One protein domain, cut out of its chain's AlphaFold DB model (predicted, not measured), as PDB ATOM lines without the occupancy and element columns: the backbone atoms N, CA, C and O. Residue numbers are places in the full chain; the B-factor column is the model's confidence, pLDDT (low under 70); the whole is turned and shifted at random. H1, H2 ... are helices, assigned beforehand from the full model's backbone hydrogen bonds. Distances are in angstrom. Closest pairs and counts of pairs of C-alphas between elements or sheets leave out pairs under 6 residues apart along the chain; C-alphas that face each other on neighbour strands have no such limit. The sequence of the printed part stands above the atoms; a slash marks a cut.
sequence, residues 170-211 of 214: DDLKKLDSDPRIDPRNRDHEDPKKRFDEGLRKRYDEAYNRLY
ATOM      1  N   ASP A 170     137.427 175.873 157.824       71.25
ATOM      2  CA  ASP A 170     137.792 175.727 156.413       71.25
ATOM      3  C   ASP A 170     139.096 176.455 156.070       71.25
ATOM      4  O   ASP A 170     139.855 175.978 155.225       71.25
ATOM      5  N   ASP A 171     139.414 177.551 156.764       73.12
ATOM      6  CA  ASP A 171     140.729 178.190 156.652       73.12
ATOM      7  C   ASP A 171     141.829 177.294 157.226       73.12
ATOM      8  O   ASP A 171     142.894 177.185 156.623       73.12
ATOM      9  N   LEU A 172     141.558 176.579 158.326       80.81
ATOM     10  CA  LEU A 172     142.476 175.567 158.857       80.81
ATOM     11  C   LEU A 172     142.729 174.442 157.851       80.81
ATOM     12  O   LEU A 172     143.885 174.091 157.642       80.81
ATOM     13  N   LYS A 173     141.700 173.919 157.169       83.06
ATOM     14  CA  LYS A 173     141.888 172.893 156.122       83.06
ATOM     15  C   LYS A 173     142.752 173.389 154.962       83.06
ATOM     16  O   LYS A 173     143.565 172.635 154.442       83.06
ATOM     17  N   LYS A 174     142.579 174.646 154.539       80.31
ATOM     18  CA  LYS A 174     143.409 175.248 153.483       80.31
ATOM     19  C   LYS A 174     144.855 175.417 153.949       80.31
ATOM     20  O   LYS A 174     145.776 175.116 153.193       80.31
ATOM     21  N   LEU A 175     145.040 175.862 155.191       85.00
ATOM     22  CA  LEU A 175     146.353 176.048 155.800       85.00
ATOM     23  C   LEU A 175     147.065 174.730 156.108       85.00
ATOM     24  O   LEU A 175     148.285 174.727 156.101       85.00
ATOM     25  N   ASP A 176     146.348 173.621 156.294       83.69
ATOM     26  CA  ASP A 176     146.917 172.298 156.606       83.69
ATOM     27  C   ASP A 176     147.937 171.810 155.561       83.69
ATOM     28  O   ASP A 176     148.889 171.099 155.869       83.69
ATOM     29  N   SER A 177     147.751 172.245 154.313       86.19
ATOM     30  CA  SER A 177     148.641 171.953 153.182       86.19
ATOM     31  C   SER A 177     149.603 173.096 152.833       86.19
ATOM     32  O   SER A 177     150.362 172.991 151.868       86.19
ATOM     33  N   ASP A 178     149.573 174.202 153.583       87.31
ATOM     34  CA  ASP A 178     150.398 175.373 153.304       87.31
ATOM     35  C   ASP A 178     151.852 175.109 153.735       87.31
ATOM     36  O   ASP A 178     152.124 174.868 154.914       87.31
ATOM     37  N   PRO A 179     152.833 175.192 152.817       88.06
ATOM     38  CA  PRO A 179     154.228 174.928 153.153       88.06
ATOM     39  C   PRO A 179     154.774 175.882 154.226       88.06
ATOM     40  O   PRO A 179     155.726 175.530 154.919       88.06
ATOM     41  N   ARG A 180     154.152 177.051 154.424       90.62
ATOM     42  CA  ARG A 180     154.559 178.040 155.426       90.62
ATOM     43  C   ARG A 180     154.231 177.632 156.864       90.62
ATOM     44  O   ARG A 180     154.815 178.210 157.772       90.62
ATOM     45  N   ILE A 181     153.344 176.663 157.108       91.19
ATOM     46  CA  ILE A 181     153.058 176.188 158.478       91.19
ATOM     47  C   ILE A 181     153.920 174.986 158.900       91.19
ATOM     48  O   ILE A 181     153.908 174.613 160.078       91.19
ATOM     49  N   ASP A 182     154.680 174.389 157.975       89.56
ATOM     50  CA  ASP A 182     155.562 173.252 158.254       89.56
ATOM     51  C   ASP A 182     156.961 173.733 158.696       89.56
ATOM     52  O   ASP A 182     157.686 174.337 157.897       89.56
ATOM     53  N   PRO A 183     157.399 173.435 159.937       88.06
ATOM     54  CA  PRO A 183     158.731 173.793 160.430       88.06
ATOM     55  C   PRO A 183     159.889 173.231 159.593       88.06
ATOM     56  O   PRO A 183     161.005 173.746 159.670       88.06
ATOM     57  N   ARG A 184     159.653 172.183 158.792       89.69
ATOM     58  CA  ARG A 184     160.653 171.589 157.890       89.69
ATOM     59  C   ARG A 184     160.948 172.463 156.671       89.69
ATOM     60  O   ARG A 184     162.004 172.307 156.069       89.69
ATOM     61  N   ASN A 185     160.084 173.427 156.355       88.75
ATOM     62  CA  ASN A 185     160.236 174.330 155.212       88.75
ATOM     63  C   ASN A 185     160.976 175.634 155.551       88.75
ATOM     64  O   ASN A 185     160.864 176.609 154.811       88.75
ATOM     65  N   ARG A 186     161.747 175.704 156.648       85.62
ATOM     66  CA  ARG A 186     162.523 176.919 156.996       85.62
ATOM     67  C   ARG A 186     163.449 177.381 155.869       85.62
ATOM     68  O   ARG A 186     163.501 178.576 155.591       85.62
ATOM     69  N   ASP A 187     164.078 176.436 155.179       87.56
ATOM     70  CA  ASP A 187     165.056 176.706 154.119       87.56
ATOM     71  C   ASP A 187     164.511 176.416 152.711       87.56
ATOM     72  O   ASP A 187     165.272 176.133 151.788       87.56
ATOM     73  N   HIS A 188     163.187 176.484 152.520       88.69
ATOM     74  CA  HIS A 188     162.565 176.243 151.216       88.69
ATOM     75  C   HIS A 188     163.156 177.169 150.125       88.69
ATOM     76  O   HIS A 188     163.367 178.369 150.355       88.69
ATOM     77  N   GLU A 189     163.412 176.613 148.931       87.19
ATOM     78  CA  GLU A 189     164.057 177.318 147.808       87.19
ATOM     79  C   GLU A 189     163.278 178.572 147.391       87.19
ATOM     80  O   GLU A 189     163.860 179.637 147.201       87.19
ATOM     81  N   ASP A 190     161.949 178.463 147.325       87.00
ATOM     82  CA  ASP A 190     161.033 179.599 147.176       87.00
ATOM     83  C   ASP A 190     160.838 180.338 148.520       87.00
ATOM     84  O   ASP A 190     160.215 179.772 149.429       87.00
ATOM     85  N   PRO A 191     161.288 181.606 148.657       84.94
ATOM     86  CA  PRO A 191     161.143 182.389 149.884       84.94
ATOM     87  C   PRO A 191     159.694 182.580 150.341       84.94
ATOM     88  O   PRO A 191     159.454 182.745 151.534       84.94
ATOM     89  N   LYS A 192     158.719 182.541 149.424       86.62
ATOM     90  CA  LYS A 192     157.294 182.713 149.750       86.62
ATOM     91  C   LYS A 192     156.659 181.467 150.360       86.62
ATOM     92  O   LYS A 192     155.545 181.547 150.862       86.62
ATOM     93  N   LYS A 193     157.348 180.328 150.302       86.31
ATOM     94  CA  LYS A 193     156.905 179.044 150.861       86.31
ATOM     95  C   LYS A 193     157.674 178.661 152.122       86.31
ATOM     96  O   LYS A 193     157.468 177.573 152.649       86.31
ATOM     97  N   ARG A 194     158.568 179.536 152.589       90.06
ATOM     98  CA  ARG A 194     159.329 179.300 153.812       90.06
ATOM     99  C   ARG A 194     158.428 179.332 155.033       90.06
ATOM    100  O   ARG A 194     157.422 180.036 155.050       90.06
ATOM    101  N   PHE A 195     158.834 178.581 156.049       91.19
ATOM    102  CA  PHE A 195     158.149 178.540 157.333       91.19
ATOM    103  C   PHE A 195     157.924 179.953 157.909       91.19
ATOM    104  O   PHE A 195     158.872 180.721 158.078       91.19
ATOM    105  N   ASP A 196     156.670 180.263 158.231       90.50
ATOM    106  CA  ASP A 196     156.215 181.496 158.868       90.50
ATOM    107  C   ASP A 196     155.730 181.171 160.287       90.50
ATOM    108  O   ASP A 196     154.656 180.601 160.508       90.50
ATOM    109  N   GLU A 197     156.538 181.557 161.273       88.00
ATOM    110  CA  GLU A 197     156.259 181.308 162.686       88.00
ATOM    111  C   GLU A 197     154.983 182.021 163.171       88.00
ATOM    112  O   GLU A 197     154.247 181.491 164.007       88.00
ATOM    113  N   GLY A 198     154.685 183.210 162.638       86.12
ATOM    114  CA  GLY A 198     153.492 183.978 162.996       86.12
ATOM    115  C   GLY A 198     152.216 183.387 162.400       86.12
ATOM    116  O   GLY A 198     151.150 183.435 163.017       86.12
ATOM    117  N   LEU A 199     152.297 182.803 161.204       86.75
ATOM    118  CA  LEU A 199     151.201 182.029 160.620       86.75
ATOM    119  C   LEU A 199     150.979 180.717 161.380       86.75
ATOM    120  O   LEU A 199     149.834 180.381 161.676       86.75
ATOM    121  N   ARG A 200     152.058 180.024 161.763       90.62
ATOM    122  CA  ARG A 200     151.982 178.780 162.536       90.62
ATOM    123  C   ARG A 200     151.319 178.975 163.900       90.62
ATOM    124  O   ARG A 200     150.417 178.215 164.232       90.62
ATOM    125  N   LYS A 201     151.692 180.015 164.653       87.88
ATOM    126  CA  LYS A 201     151.056 180.326 165.949       87.88
ATOM    127  C   LYS A 201     149.553 180.563 165.810       87.88
ATOM    128  O   LYS A 201     148.779 179.962 166.543       87.88
ATOM    129  N   ARG A 202     149.133 181.355 164.818       83.25
ATOM    130  CA  ARG A 202     147.705 181.604 164.541       83.25
ATOM    131  C   ARG A 202     146.956 180.335 164.139       83.25
ATOM    132  O   ARG A 202     145.813 180.156 164.554       83.25
ATOM    133  N   TYR A 203     147.589 179.466 163.350       87.62
ATOM    134  CA  TYR A 203     147.048 178.152 163.009       87.62
ATOM    135  C   TYR A 203     146.884 177.286 164.264       87.62
ATOM    136  O   TYR A 203     145.787 176.794 164.493       87.62
ATOM    137  N   ASP A 204     147.913 177.156 165.107       87.44
ATOM    138  CA  ASP A 204     147.866 176.327 166.321       87.44
ATOM    139  C   ASP A 204     146.843 176.863 167.341       87.44
ATOM    140  O   ASP A 204     146.080 176.096 167.925       87.44
ATOM    141  N   GLU A 205     146.763 178.182 167.528       84.38
ATOM    142  CA  GLU A 205     145.757 178.838 168.374       84.38
ATOM    143  C   GLU A 205     144.335 178.588 167.861       84.38
ATOM    144  O   GLU A 205     143.440 178.237 168.633       84.38
ATOM    145  N   ALA A 206     144.115 178.728 166.551       81.38
ATOM    146  CA  ALA A 206     142.827 178.433 165.939       81.38
ATOM    147  C   ALA A 206     142.501 176.935 165.986       81.38
ATOM    148  O   ALA A 206     141.350 176.584 166.241       81.38
ATOM    149  N   TYR A 207     143.490 176.059 165.808       85.06
ATOM    150  CA  TYR A 207     143.330 174.611 165.885       85.06
ATOM    151  C   TYR A 207     142.980 174.175 167.309       85.06
ATOM    152  O   TYR A 207     142.015 173.444 167.487       85.06
ATOM    153  N   ASN A 208     143.659 174.691 168.334       82.81
ATOM    154  CA  ASN A 208     143.338 174.419 169.739       82.81
ATOM    155  C   ASN A 208     141.966 174.982 170.140       82.81
ATOM    156  O   ASN A 208     141.212 174.333 170.862       82.81
ATOM    157  N   ARG A 209     141.602 176.166 169.634       80.25
ATOM    158  CA  ARG A 209     140.276 176.768 169.849       80.25
ATOM    159  C   ARG A 209     139.158 175.953 169.196       80.25
ATOM    160  O   ARG A 209     138.082 175.811 169.772       80.25
ATOM    161  N   LEU A 210     139.387 175.440 167.988       73.19
ATOM    162  CA  LEU A 210     138.388 174.692 167.224       73.19
ATOM    163  C   LEU A 210     138.385 173.192 167.566       73.19
ATOM    164  O   LEU A 210     137.331 172.567 167.476       73.19
ATOM    165  N   TYR A 211     139.482 172.616 168.045       82.31
ATOM    166  CA  TYR A 211     139.615 171.192 168.372       82.31
ATOM    167  C   TYR A 211     140.248 170.969 169.764       82.31
ATOM    168  O   TYR A 211     141.304 170.350 169.861       82.31
TER     169      TYR A 211
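AT A GLANCE: This is residues 170 to 211 of the 214 residues of an uncharacterized protein of Brucella sp. BO3 (UniProt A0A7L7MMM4). A short helix, H1, lies alongside part of a longer one, H2, in a lopsided helical hairpin, and the long link between them makes a loop of chain at the other end from Tyr 211. H2 runs back from that looped end, past H1, and the link reaches its far point round Glu 189. The printed part has 42 residues with two named helices, H1 then H2, and no named strand; the class is all helix, though under half of the residues, 20 of 42, are in named elements. It is only just compact, close to loose, with a radius of gyration of the C-alphas of 10.4 A, and its spans of 32 by 16 by 13 A only just make it a rod.

IN THESE COORDINATES: Find C-alpha 170 at (137.792, 175.727, 156.413); from there H1, residues 170 to 175, runs 8.6 A to C-alpha 175. Pass along residues 176 to 196, which hold no named element, to C-alpha 197 at (156.259, 181.308, 162.686). There H2, residues 197 to 210, begins, and it runs 19.6 A to C-alpha 210 at (138.388, 174.692, 167.224).

HOW THE PARTS SIT: Look at Leu 172 and Tyr 203, whose C-alphas, 6.7 A apart, are the closest of H1 and H2. The two helices touch, H2 with residues 203 to 207 alone. They run opposite ways at a shallow tilt of 32 degrees, only just short of steep, and form a helical hairpin. In H1 and H2 every O i to N i+4 pair is within hydrogen-bond range.

THE WHOLE: The two C-alphas farthest apart are those of Glu 189 and Tyr 211, at 32.5 A. The link from H1 to H2, 21 residues, is long. The printed part has no cut. The mean pLDDT of the printed part is 85.5, and no printed residue is under 70.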